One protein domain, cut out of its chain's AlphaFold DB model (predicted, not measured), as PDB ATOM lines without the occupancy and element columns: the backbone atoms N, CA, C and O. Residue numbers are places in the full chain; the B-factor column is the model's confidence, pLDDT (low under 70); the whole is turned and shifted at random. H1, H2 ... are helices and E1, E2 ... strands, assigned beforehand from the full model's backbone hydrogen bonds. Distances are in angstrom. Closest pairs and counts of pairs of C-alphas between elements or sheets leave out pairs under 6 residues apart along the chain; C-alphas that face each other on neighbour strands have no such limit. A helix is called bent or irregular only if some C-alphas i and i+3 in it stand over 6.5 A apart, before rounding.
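AT A GLANCE: This is residues 2 to 79 and 141 to 156 of the 160 residues of the protein "Putative trafficking protein particle complex subunit 8" of Stichopus japonicus (UniProt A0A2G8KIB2). A small parallel sheet of three strands, in the order E4, E1, E5, has the helix H3 packed beside its edge strand E4, while H2 only grazes the sheet past the end of E1. The hairpin of E2 and E3 and the helix H1 are set off from this sheet. The printed part has 94 residues, with three named helices and five named strands in the order H1, E1, H2, H3, E2, E3, E4, E5; its class is mixed, helices and strands. It is loose, with a radius of gyration of the C-alphas of 15.9 A and spans of 42 by 39 by 31 A.

IN THESE COORDINATES: E1, residues 19 to 24, is 16.1 A long and begins at C-alpha 19 (93.771, 2.034, -13.378). E4 is residues 71 to 74; E5, residues 147 to 153, is 16.3 A long and ends at C-alpha 153 (102.016, 13.967, -5.703). H3, residues 39 to 47, and H2, residues 26 to 35 and 15.8 A long, are irregular: C-alphas 42 and 45 are 7.2 A apart, C-alphas 32 and 35 7.6 A. H1 is residues 8 to 15, E2 53 to 56, E3 62 to 65.

HOW THE PARTS SIT: E1 has parallel neighbours E5, with N 23 and O 151 at 2.8 A, and E4, with N 20 and O 71 at 2.8 A. H3 is on the sheet at a height of 7.3 A; its closest C-alphas to E4 are Val 40 and Leu 72, 6.0 A. H2 and H3 touch only at the corner, closest at C-alphas 32 and 39, 5.4 A. The antiparallel hairpin has N 63 and O 55 at 2.8 A. H1 is not on the sheet. Every O i to N i+4 pair is within hydrogen-bond range in H1, 4 of 6 in H2 and 2 of 5 in H3, where 4 of 6 O i to N i+3 pairs are.

THE WHOLE: C-alphas 2 and 156, the farthest apart, are 50.6 A apart. Residues 80 to 140 are not printed; C-alphas 79 and 141 are 16.7 A apart across this cut. Of the links printed whole, each is tight. Residues 2 to 5 have pLDDT under 70.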
ATOM      1  N   ALA A   2      67.629 -12.327  -8.093       43.94
ATOM      2  CA  ALA A   2      68.491 -11.378  -7.385       43.94
ATOM      3  C   ALA A   2      68.352  -9.999  -8.048       43.94
ATOM      4  O   ALA A   2      68.493  -9.885  -9.269       43.94
ATOM      5  N   GLN A   3      67.967  -8.983  -7.278       45.34
ATOM      6  CA  GLN A   3      67.856  -7.622  -7.787       45.34
ATOM      7  C   GLN A   3      69.273  -7.124  -8.076       45.34
ATOM      8  O   GLN A   3      69.963  -6.643  -7.185       45.34
ATOM      9  N   LEU A   4      69.718  -7.267  -9.326       55.50
ATOM     10  CA  LEU A   4      70.915  -6.594  -9.813       55.50
ATOM     11  C   LEU A   4      70.655  -5.091  -9.686       55.50
ATOM     12  O   LEU A   4      69.910  -4.512 -10.471       55.50
ATOM     13  N   SER A   5      71.241  -4.467  -8.667       64.56
ATOM     14  CA  SER A   5      71.120  -3.028  -8.408       64.56
ATOM     15  C   SER A   5      71.712  -2.170  -9.534       64.56
ATOM     16  O   SER A   5      71.491  -0.962  -9.565       64.56
ATOM     17  N   GLN A   6      72.461  -2.788 -10.454       73.75
ATOM     18  CA  GLN A   6      73.160  -2.160 -11.570       73.75
ATOM     19  C   GLN A   6      72.997  -3.006 -12.834       73.75
ATOM     20  O   GLN A   6      72.938  -4.237 -12.779       73.75
ATOM     21  N   THR A   7      72.963  -2.352 -13.990       84.88
ATOM     22  CA  THR A   7      72.963  -3.047 -15.283       84.88
ATOM     23  C   THR A   7      74.306  -3.743 -15.540       84.88
ATOM     24  O   THR A   7      75.343  -3.344 -15.010       84.88
ATOM     25  N   ALA A   8      74.323  -4.766 -16.403       85.31
ATOM     26  CA  ALA A   8      75.564  -5.459 -16.769       85.31
ATOM     27  C   ALA A   8      76.621  -4.500 -17.352       85.31
ATOM     28  O   ALA A   8      77.809  -4.641 -17.078       85.31
ATOM     29  N   GLN A   9      76.180  -3.496 -18.115       84.12
ATOM     30  CA  GLN A   9      77.058  -2.466 -18.662       84.12
ATOM     31  C   GLN A   9      77.700  -1.620 -17.557       84.12
ATOM     32  O   GLN A   9      78.912  -1.416 -17.576       84.12
ATOM     33  N   GLU A  10      76.913  -1.149 -16.590       84.31
ATOM     34  CA  GLU A  10      77.425  -0.357 -15.466       84.31
ATOM     35  C   GLU A  10      78.375  -1.167 -14.592       84.31
ATOM     36  O   GLU A  10      79.418  -0.660 -14.189       84.31
ATOM     37  N   PHE A  11      78.052  -2.437 -14.347       85.81
ATOM     38  CA  PHE A  11      78.933  -3.346 -13.625       85.81
ATOM     39  C   PHE A  11      80.299  -3.454 -14.315       85.81
ATOM     40  O   PHE A  11      81.324  -3.195 -13.688       85.81
ATOM     41  N   LEU A  12      80.322  -3.743 -15.621       86.25
ATOM     42  CA  LEU A  12      81.569  -3.848 -16.383       86.25
ATOM     43  C   LEU A  12      82.373  -2.541 -16.362       86.25
ATOM     44  O   LEU A  12      83.581  -2.574 -16.135       86.25
ATOM     45  N   GLN A  13      81.712  -1.395 -16.544       83.88
ATOM     46  CA  GLN A  13      82.364  -0.081 -16.497       83.88
ATOM     47  C   GLN A  13      82.942   0.241 -15.112       83.88
ATOM     48  O   GLN A  13      84.018   0.827 -15.012       83.88
ATOM     49  N   ASN A  14      82.246  -0.147 -14.042       84.56
ATOM     50  CA  ASN A  14      82.688   0.101 -12.672       84.56
ATOM     51  C   ASN A  14      83.836  -0.823 -12.254       84.56
ATOM     52  O   ASN A  14      84.708  -0.389 -11.496       84.56
ATOM     53  N   THR A  15      83.831  -2.074 -12.718       86.69
ATOM     54  CA  THR A  15      84.839  -3.084 -12.377       86.69
ATOM     55  C   THR A  15      86.125  -2.913 -13.180       86.69
ATOM     56  O   THR A  15      87.205  -3.005 -12.607       86.69
ATOM     57  N   PHE A  16      86.026  -2.648 -14.484       86.81
ATOM     58  CA  PHE A  16      87.165  -2.661 -15.412       86.81
ATOM     59  C   PHE A  16      87.538  -1.260 -15.909       86.81
ATOM     60  O   PHE A  16      87.887  -1.064 -17.074       86.81
ATOM     61  N   GLY A  17      87.432  -0.268 -15.025       87.81
ATOM     62  CA  GLY A  17      87.859   1.099 -15.310       87.81
ATOM     63  C   GLY A  17      89.385   1.223 -15.454       87.81
ATOM     64  O   GLY A  17      90.123   0.403 -14.906       87.81
ATOM     65  N   PRO A  18      89.885   2.256 -16.157       89.25
ATOM     66  CA  PRO A  18      91.318   2.507 -16.277       89.25
ATOM     67  C   PRO A  18      91.960   2.694 -14.898       89.25
ATOM     68  O   PRO A  18      91.503   3.519 -14.096       89.25
ATOM     69  N   MET A  19      93.033   1.945 -14.636       89.88
ATOM     70  CA  MET A  19      93.771   2.034 -13.378       89.88
ATOM     71  C   MET A  19      94.906   3.047 -13.471       89.88
ATOM     72  O   MET A  19      95.658   3.080 -14.447       89.88
ATOM     73  N   VAL A  20      95.050   3.866 -12.437       92.38
ATOM     74  CA  VAL A  20      96.059   4.921 -12.352       92.38
ATOM     75  C   VAL A  20      96.829   4.751 -11.051       92.38
ATOM     76  O   VAL A  20      96.247   4.718  -9.965       92.38
ATOM     77  N   ALA A  21      98.146   4.616 -11.175       92.56
ATOM     78  CA  ALA A  21      99.037   4.540 -10.027       92.56
ATOM     79  C   ALA A  21      99.193   5.929  -9.410       92.56
ATOM     80  O   ALA A  21      99.262   6.926 -10.129       92.56
ATOM     81  N   VAL A  22      99.277   6.006  -8.089       93.75
ATOM     82  CA  VAL A  22      99.591   7.250  -7.388       93.75
ATOM     83  C   VAL A  22     100.845   7.046  -6.557       93.75
ATOM     84  O   VAL A  22     100.905   6.125  -5.752       93.75
ATOM     85  N   LEU A  23     101.838   7.905  -6.761       92.69
ATOM     86  CA  LEU A  23     103.055   7.960  -5.962       92.69
ATOM     87  C   LEU A  23     103.072   9.289  -5.212       92.69
ATOM     88  O   LEU A  23     103.254  10.351  -5.811       92.69
ATOM     89  N   CYS A  24     102.868   9.220  -3.901       90.31
ATOM     90  CA  CYS A  24     102.902  10.378  -3.016       90.31
ATOM     91  C   CYS A  24     104.258  10.489  -2.319       90.31
ATOM     92  O   CYS A  24     104.793   9.492  -1.834       90.31
ATOM     93  N   SER A  25     104.801  11.707  -2.218       90.81
ATOM     94  CA  SER A  25     105.878  11.972  -1.263       90.81
ATOM     95  C   SER A  25     105.365  11.852   0.173       90.81
ATOM     96  O   SER A  25     104.188  12.101   0.443       90.81
ATOM     97  N   HIS A  26     106.260  11.511   1.104       88.31
ATOM     98  CA  HIS A  26     105.910  11.347   2.518       88.31
ATOM     99  C   HIS A  26     105.218  12.593   3.089       88.31
ATOM    100  O   HIS A  26     104.135  12.497   3.660       88.31
ATOM    101  N   ASP A  27     105.782  13.773   2.837       88.25
ATOM    102  CA  ASP A  27     105.238  15.040   3.332       88.25
ATOM    103  C   ASP A  27     103.843  15.347   2.758       88.25
ATOM    104  O   ASP A  27     102.980  15.896   3.445       88.25
ATOM    105  N   ALA A  28     103.593  14.983   1.494       88.50
ATOM    106  CA  ALA A  28     102.280  15.154   0.877       88.50
ATOM    107  C   ALA A  28     101.250  14.180   1.467       88.50
ATOM    108  O   ALA A  28     100.105  14.568   1.704       88.50
ATOM    109  N   GLU A  29     101.668  12.947   1.758       88.44
ATOM    110  CA  GLU A  29     100.824  11.935   2.393       88.44
ATOM    111  C   GLU A  29     100.422  12.358   3.813       88.44
ATOM    112  O   GLU A  29      99.244  12.298   4.159       88.44
ATOM    113  N   VAL A  30     101.354  12.902   4.605       87.50
ATOM    114  CA  VAL A  30     101.069  13.445   5.948       87.50
ATOM    115  C   VAL A  30     100.020  14.561   5.890       87.50
ATOM    116  O   VAL A  30      99.122  14.634   6.730       87.50
ATOM    117  N   ILE A  31     100.078  15.423   4.870       85.75
ATOM    118  CA  ILE A  31      99.082  16.484   4.672       85.75
ATOM    119  C   ILE A  31      97.713  15.904   4.279       85.75
ATOM    120  O   ILE A  31      96.688  16.446   4.706       85.75
ATOM    121  N   ALA A  32      97.680  14.835   3.480       85.19
ATOM    122  CA  ALA A  32      96.448  14.154   3.076       85.19
ATOM    123  C   ALA A  32      95.802  13.373   4.238       85.19
ATOM    124  O   ALA A  32      94.576  13.367   4.365       85.19
ATOM    125  N   GLN A  33      96.612  12.826   5.149       84.19
ATOM    126  CA  GLN A  33      96.181  12.013   6.292       84.19
ATOM    127  C   GLN A  33      95.482  12.772   7.430       84.19
ATOM    128  O   GLN A  33      95.184  12.181   8.466       84.19
ATOM    129  N   LYS A  34      95.109  14.045   7.249       76.81
ATOM    130  CA  LYS A  34      94.375  14.825   8.268       76.81
ATOM    131  C   LYS A  34      93.099  14.148   8.793       76.81
ATOM    132  O   LYS A  34      92.682  14.457   9.903       76.81
ATOM    133  N   ASN A  35      92.506  13.232   8.022       79.94
ATOM    134  CA  ASN A  35      91.319  12.454   8.400       79.94
ATOM    135  C   ASN A  35      91.579  10.936   8.512       79.94
ATOM    136  O   ASN A  35      90.634  10.160   8.406       79.94
ATOM    137  N   ASN A  36      92.831  10.499   8.696       85.62
ATOM    138  CA  ASN A  36      93.243   9.084   8.643       85.62
ATOM    139  C   ASN A  36      92.926   8.392   7.304       85.62
ATOM    140  O   ASN A  36      92.736   7.179   7.260       85.62
ATOM    141  N   LEU A  37      92.839   9.168   6.223       87.50
ATOM    142  CA  LEU A  37      92.649   8.667   4.868       87.50
ATOM    143  C   LEU A  37      93.935   8.882   4.084       87.50
ATOM    144  O   LEU A  37      94.513   9.968   4.134       87.50
ATOM    145  N   SER A  38      94.347   7.868   3.333       89.50
ATOM    146  CA  SER A  38      95.391   8.033   2.325       89.50
ATOM    147  C   SER A  38      94.940   8.997   1.228       89.50
ATOM    148  O   SER A  38      93.738   9.192   0.999       89.50
ATOM    149  N   PHE A  39      95.882   9.576   0.480       90.38
ATOM    150  CA  PHE A  39      95.516  10.433  -0.654       90.38
ATOM    151  C   PHE A  39      94.607   9.711  -1.667       90.38
ATOM    152  O   PHE A  39      93.651  10.292  -2.183       90.38
ATOM    153  N   VAL A  40      94.865   8.424  -1.920       91.50
ATOM    154  CA  VAL A  40      94.061   7.587  -2.824       91.50
ATOM    155  C   VAL A  40      92.608   7.494  -2.351       91.50
ATOM    156  O   VAL A  40      91.680   7.587  -3.157       91.50
ATOM    157  N   GLU A  41      92.387   7.342  -1.046       90.62
ATOM    158  CA  GLU A  41      91.046   7.297  -0.455       90.62
ATOM    159  C   GLU A  41      90.358   8.660  -0.485       90.62
ATOM    160  O   GLU A  41      89.172   8.731  -0.809       90.62
ATOM    161  N   LEU A  42      91.105   9.736  -0.222       91.25
ATOM    162  CA  LEU A  42      90.617  11.112  -0.315       91.25
ATOM    163  C   LEU A  42      90.155  11.455  -1.742       91.25
ATOM    164  O   LEU A  42      89.131  12.114  -1.923       91.25
ATOM    165  N   ALA A  43      90.899  11.010  -2.757       91.38
ATOM    166  CA  ALA A  43      90.623  11.301  -4.161       91.38
ATOM    167  C   ALA A  43      89.519  10.413  -4.767       91.38
ATOM    168  O   ALA A  43      88.875  10.807  -5.743       91.38
ATOM    169  N   ARG A  44      89.255   9.234  -4.185       90.75
ATOM    170  CA  ARG A  44      88.299   8.233  -4.694       90.75
ATOM    171  C   ARG A  44      86.910   8.795  -5.065       90.75
ATOM    172  O   ARG A  44      86.413   8.410  -6.126       90.75
ATOM    173  N   PRO A  45      86.277   9.702  -4.291       89.81
ATOM    174  CA  PRO A  45      84.971  10.270  -4.646       89.81
ATOM    175  C   PRO A  45      84.984  11.085  -5.946       89.81
ATOM    176  O   PRO A  45      83.972  11.155  -6.639       89.81
ATOM    177  N   PHE A  46      86.131  11.665  -6.305       90.62
ATOM    178  CA  PHE A  46      86.299  12.517  -7.485       90.62
ATOM    179  C   PHE A  46      86.689  11.733  -8.745       90.62
ATOM    180  O   PHE A  46      86.832  12.310  -9.819       90.62
ATOM    181  N   CYS A  47      86.843  10.411  -8.641       90.88
ATOM    182  CA  CYS A  47      87.299   9.562  -9.742       90.88
ATOM    183  C   CYS A  47      86.175   9.099 -10.679       90.88
ATOM    184  O   CYS A  47      86.421   8.319 -11.599       90.88
ATOM    185  N   ARG A  48      84.934   9.541 -10.451       89.62
ATOM    186  CA  ARG A  48      83.790   9.232 -11.313       89.62
ATOM    187  C   ARG A  48      83.414  10.466 -12.121       89.62
ATOM    188  O   ARG A  48      82.958  11.458 -11.558       89.62
ATOM    189  N   LEU A  49      83.577  10.387 -13.437       85.25
ATOM    190  CA  LEU A  49      83.140  11.446 -14.337       85.25
ATOM    191  C   LEU A  49      81.623  11.361 -14.523       85.25
ATOM    192  O   LEU A  49      81.097  10.353 -14.996       85.25
ATOM    193  N   SER A  50      80.927  12.434 -14.151       81.25
ATOM    194  CA  SER A  50      79.504  12.634 -14.454       81.25
ATOM    195  C   SER A  50      79.278  13.178 -15.869       81.25
ATOM    196  O   SER A  50      78.165  13.099 -16.385       81.25
ATOM    197  N   SER A  51      80.322  13.717 -16.500       81.81
ATOM    198  CA  SER A  51      80.305  14.183 -17.883       81.81
ATOM    199  C   SER A  51      80.554  13.047 -18.876       81.81
ATOM    200  O   SER A  51      81.192  12.037 -18.572       81.81
ATOM    201  N   GLU A  52      80.048  13.225 -20.094       85.44
ATOM    202  CA  GLU A  52      80.331  12.340 -21.219       85.44
ATOM    203  C   GLU A  52      81.784  12.545 -21.678       85.44
ATOM    204  O   GLU A  52      82.202  13.662 -21.985       85.44
ATOM    205  N   ALA A  53      82.568  11.466 -21.677       84.94
ATOM    206  CA  ALA A  53      83.932  11.442 -22.187       84.94
ATOM    207  C   ALA A  53      83.943  10.938 -23.635       84.94
ATOM    208  O   ALA A  53      83.079  10.162 -24.038       84.94
ATOM    209  N   HIS A  54      84.946  11.339 -24.413       89.50
ATOM    210  CA  HIS A  54      85.106  10.893 -25.793       89.50
ATOM    211  C   HIS A  54      86.458  10.215 -25.990       89.50
ATOM    212  O   HIS A  54      87.499  10.810 -25.718       89.50
ATOM    213  N   ILE A  55      86.437   8.981 -26.487       87.56
ATOM    214  CA  ILE A  55      87.629   8.190 -26.802       87.56
ATOM    215  C   ILE A  55      87.695   8.012 -28.315       87.56
ATOM    216  O   ILE A  55      86.669   7.786 -28.949       87.56
ATOM    217  N   ARG A  56      88.886   8.132 -28.905       91.62
ATOM    218  CA  ARG A  56      89.106   7.815 -30.321       91.62
ATOM    219  C   ARG A  56      89.674   6.414 -30.448       91.62
ATOM    220  O   ARG A  56      90.613   6.076 -29.731       91.62
ATOM    221  N   ASP A  57      89.109   5.619 -31.343       90.44
ATOM    222  CA  ASP A  57      89.700   4.344 -31.728       90.44
ATOM    223  C   ASP A  57      90.899   4.564 -32.691       90.44
ATOM    224  O   ASP A  57      91.150   5.694 -33.134       90.44
ATOM    225  N   PRO A  58      91.660   3.511 -33.049       92.31
ATOM    226  CA  PRO A  58      92.756   3.624 -34.014       92.31
ATOM    227  C   PRO A  58      92.324   4.066 -35.420       92.31
ATOM    228  O   PRO A  58      93.165   4.521 -36.193       92.31
ATOM    229  N   THR A  59      91.037   3.938 -35.767       94.06
ATOM    230  CA  THR A  59      90.492   4.415 -37.048       94.06
ATOM    231  C   THR A  59      90.104   5.900 -37.011       94.06
ATOM    232  O   THR A  59      89.831   6.496 -38.053       94.06
ATOM    233  N   GLY A  60      90.144   6.529 -35.831       90.75
ATOM    234  CA  GLY A  60      89.778   7.925 -35.596       90.75
ATOM    235  C   GLY A  60      88.294   8.145 -35.276       90.75
ATOM    236  O   GLY A  60      87.885   9.294 -35.080       90.75
ATOM    237  N   GLN A  61      87.492   7.083 -35.195       94.31
ATOM    238  CA  GLN A  61      86.097   7.109 -34.777       94.31
ATOM    239  C   GLN A  61      85.975   7.520 -33.303       94.31
ATOM    240  O   GLN A  61      86.665   7.006 -32.423       94.31
ATOM    241  N   LEU A  62      85.073   8.466 -33.032       92.75
ATOM    242  CA  LEU A  62      84.810   8.974 -31.690       92.75
ATOM    243  C   LEU A  62      83.736   8.123 -30.994       92.75
ATOM    244  O   LEU A  62      82.597   8.057 -31.452       92.75
ATOM    245  N   HIS A  63      84.077   7.532 -29.854       89.31
ATOM    246  CA  HIS A  63      83.169   6.791 -28.986       89.31
ATOM    247  C   HIS A  63      82.866   7.598 -27.729       89.31
ATOM    248  O   HIS A  63      83.774   8.032 -27.019       89.31
ATOM    249  N   ALA A  64      81.580   7.798 -27.449       89.44
ATOM    250  CA  ALA A  64      81.135   8.426 -26.217       89.44
ATOM    251  C   ALA A  64      81.100   7.399 -25.076       89.44
ATOM    252  O   ALA A  64      80.486   6.339 -25.195       89.44
ATOM    253  N   VAL A  65      81.747   7.729 -23.962       85.19
ATOM    254  CA  VAL A  65      81.779   6.928 -22.741       85.19
ATOM    255  C   VAL A  65      81.157   7.747 -21.620       85.19
ATOM    256  O   VAL A  65      81.679   8.781 -21.211       85.19
ATOM    257  N   ARG A  66      80.015   7.276 -21.125       86.50
ATOM    258  CA  ARG A  66      79.307   7.873 -19.987       86.50
ATOM    259  C   ARG A  66      79.718   7.172 -18.701       86.50
ATOM    260  O   ARG A  66      80.026   5.985 -18.736       86.50
ATOM    261  N   ASN A  67      79.669   7.895 -17.582       84.38
ATOM    262  CA  ASN A  67      79.935   7.359 -16.244       84.38
ATOM    263  C   ASN A  67      81.317   6.701 -16.098       84.38
ATOM    264  O   ASN A  67      81.459   5.714 -15.376       84.38
ATOM    265  N   LEU A  68      82.336   7.238 -16.776       86.31
ATOM    266  CA  LEU A  68      83.687   6.693 -16.698       86.31
ATOM    267  C   LEU A  68      84.202   6.777 -15.255       86.31
ATOM    268  O   LEU A  68      84.236   7.851 -14.649       86.31
ATOM    269  N   ARG A  69      84.622   5.633 -14.715       89.88
ATOM    270  CA  ARG A  69      85.237   5.521 -13.396       89.88
ATOM    271  C   ARG A  69      86.724   5.236 -13.552       89.88
ATOM    272  O   ARG A  69      87.099   4.238 -14.157       89.88
ATOM    273  N   ILE A  70      87.553   6.092 -12.975       91.06
ATOM    274  CA  ILE A  70      88.995   5.878 -12.849       91.06
ATOM    275  C   ILE A  70      89.256   5.155 -11.525       91.06
ATOM    276  O   ILE A  70      88.639   5.465 -10.504       91.06
ATOM    277  N   ILE A  71      90.154   4.174 -11.533       90.81
ATOM    278  CA  ILE A  71      90.533   3.424 -10.334       90.81
ATOM    279  C   ILE A  71      91.920   3.891  -9.905       90.81
ATOM    280  O   ILE A  71      92.897   3.680 -10.616       90.81
ATOM    281  N   LEU A  72      92.007   4.538  -8.743       91.94
ATOM    282  CA  LEU A  72      93.284   4.935  -8.156       91.94
ATOM    283  C   LEU A  72      93.817   3.826  -7.254       91.94
ATOM    284  O   LEU A  72      93.088   3.303  -6.407       91.94
ATOM    285  N   THR A  73      95.098   3.515  -7.409       89.69
ATOM    286  CA  THR A  73      95.826   2.562  -6.566       89.69
ATOM    287  C   THR A  73      97.132   3.185  -6.108       89.69
ATOM    288  O   THR A  73      97.800   3.850  -6.899       89.69
ATOM    289  N   ASP A  74      97.522   2.937  -4.863       88.12
ATOM    290  CA  ASP A  74      98.834   3.347  -4.368       88.12
ATOM    291  C   ASP A  74      99.933   2.558  -5.097       88.12
ATOM    292  O   ASP A  74      99.962   1.326  -5.056       88.12
ATOM    293  N   GLY A  75     100.822   3.271  -5.787       84.50
ATOM    294  CA  GLY A  75     101.923   2.681  -6.544       84.50
ATOM    295  C   GLY A  75     103.013   2.067  -5.664       84.50
ATOM    296  O   GLY A  75     103.781   1.242  -6.151       84.50
ATOM    297  N   ASN A  76     103.067   2.422  -4.377       79.38
ATOM    298  CA  ASN A  76     103.983   1.815  -3.410       79.38
ATOM    299  C   ASN A  76     103.389   0.575  -2.727       79.38
ATOM    300  O   ASN A  76     104.103  -0.137  -2.015       79.38
ATOM    301  N   SER A  77     102.091   0.311  -2.913       77.75
ATOM    302  CA  SER A  77     101.439  -0.827  -2.271       77.75
ATOM    303  C   SER A  77     101.964  -2.144  -2.844       77.75
ATOM    304  O   SER A  77     101.943  -2.387  -4.051       77.75
ATOM    305  N   GLN A  78     102.465  -3.012  -1.966       73.56
ATOM    306  CA  GLN A  78     102.842  -4.360  -2.371       73.56
ATOM    307  C   GLN A  78     101.582  -5.210  -2.567       73.56
ATOM    308  O   GLN A  78     100.664  -5.130  -1.744       73.56
ATOM    309  N   PRO A  79     101.532  -6.054  -3.615       75.12
ATOM    310  CA  PRO A  79     100.411  -6.958  -3.801       75.12
ATOM    311  C   PRO A  79     100.300  -7.895  -2.588       75.12
ATOM    312  O   PRO A  79     101.317  -8.418  -2.116       75.12
ATOM    313  N   HIS A 141      99.320 -11.891 -18.417       74.25
ATOM    314  CA  HIS A 141      98.689 -11.721 -19.729       74.25
ATOM    315  C   HIS A 141      97.345 -10.976 -19.673       74.25
ATOM    316  O   HIS A 141      96.587 -10.992 -20.644       74.25
ATOM    317  N   GLU A 142      97.020 -10.323 -18.554       73.75
ATOM    318  CA  GLU A 142      95.772  -9.573 -18.393       73.75
ATOM    319  C   GLU A 142      95.960  -8.073 -18.614       73.75
ATOM    320  O   GLU A 142      96.527  -7.383 -17.782       73.75
ATOM    321  N   PHE A 143      95.366  -7.500 -19.658       70.88
ATOM    322  CA  PHE A 143      95.453  -6.053 -19.916       70.88
ATOM    323  C   PHE A 143      94.553  -5.187 -19.014       70.88
ATOM    324  O   PHE A 143      94.730  -3.975 -18.947       70.88
ATOM    325  N   LEU A 144      93.591  -5.791 -18.311       75.06
ATOM    326  CA  LEU A 144      92.527  -5.069 -17.595       75.06
ATOM    327  C   LEU A 144      92.984  -4.421 -16.283       75.06
ATOM    328  O   LEU A 144      92.329  -3.510 -15.787       75.06
ATOM    329  N   ARG A 145      94.093  -4.897 -15.712       78.94
ATOM    330  CA  ARG A 145      94.621  -4.455 -14.415       78.94
ATOM    331  C   ARG A 145      96.048  -3.913 -14.509       78.94
ATOM    332  O   ARG A 145      96.794  -3.944 -13.535       78.94
ATOM    333  N   HIS A 146      96.421  -3.382 -15.664       84.50
ATOM    334  CA  HIS A 146      97.659  -2.623 -15.799       84.50
ATOM    335  C   HIS A 146      97.391  -1.131 -15.619       84.50
ATOM    336  O   HIS A 146      96.355  -0.612 -16.043       84.50
ATOM    337  N   HIS A 147      98.329  -0.431 -14.984       88.00
ATOM    338  CA  HIS A 147      98.253   1.018 -14.849       88.00
ATOM    339  C   HIS A 147      98.442   1.678 -16.210       88.00
ATOM    340  O   HIS A 147      99.442   1.451 -16.887       88.00
ATOM    341  N   VAL A 148      97.489   2.523 -16.596       90.06
ATOM    342  CA  VAL A 148      97.558   3.290 -17.849       90.06
ATOM    343  C   VAL A 148      98.179   4.672 -17.652       90.06
ATOM    344  O   VAL A 148      98.581   5.314 -18.619       90.06
ATOM    345  N   ALA A 149      98.257   5.142 -16.405       91.44
ATOM    346  CA  ALA A 149      98.872   6.413 -16.040       91.44
ATOM    347  C   ALA A 149      99.429   6.374 -14.609       91.44
ATOM    348  O   ALA A 149      99.096   5.486 -13.819       91.44
ATOM    349  N   CYS A 150     100.249   7.372 -14.277       93.12
ATOM    350  CA  CYS A 150     100.794   7.585 -12.942       93.12
ATOM    351  C   CYS A 150     100.624   9.053 -12.524       93.12
ATOM    352  O   CYS A 150     100.883   9.959 -13.317       93.12
ATOM    353  N   ILE A 151     100.191   9.283 -11.287       93.50
ATOM    354  CA  ILE A 151     100.100  10.596 -10.645       93.50
ATOM    355  C   ILE A 151     101.248  10.704  -9.647       93.50
ATOM    356  O   ILE A 151     101.362   9.883  -8.741       93.50
ATOM    357  N   LEU A 152     102.069  11.742  -9.794       93.00
ATOM    358  CA  LEU A 152     103.121  12.079  -8.839       93.00
ATOM    359  C   LEU A 152     102.629  13.225  -7.957       93.00
ATOM    360  O   LEU A 152     102.405  14.331  -8.451       93.00
ATOM    361  N   LEU A 153     102.450  12.963  -6.665       91.31
ATOM    362  CA  LEU A 153     102.016  13.967  -5.703       91.31
ATOM    363  C   LEU A 153     103.205  14.457  -4.880       91.31
ATOM    364  O   LEU A 153     103.869  13.689  -4.185       91.31
ATOM    365  N   LEU A 154     103.434  15.765  -4.948       91.06
ATOM    366  CA  LEU A 154     104.479  16.473  -4.224       91.06
ATOM    367  C   LEU A 154     103.850  17.644  -3.470       91.06
ATOM    368  O   LEU A 154     102.885  18.252  -3.938       91.06
ATOM    369  N   THR A 155     104.414  17.982  -2.317       87.56
ATOM    370  CA  THR A 155     104.037  19.182  -1.567       87.56
ATOM    371  C   THR A 155     105.093  20.262  -1.750       87.56
ATOM    372  O   THR A 155     106.287  19.983  -1.796       87.56
ATOM    373  N   SER A 156     104.644  21.510  -1.852       87.31
ATOM    374  CA  SER A 156     105.513  22.689  -1.820       87.31
ATOM    375  C   SER A 156     105.753  23.211  -0.400       87.31
ATOM    376  O   SER A 156     106.481  24.188  -0.227       87.31
TER     377      SER A 156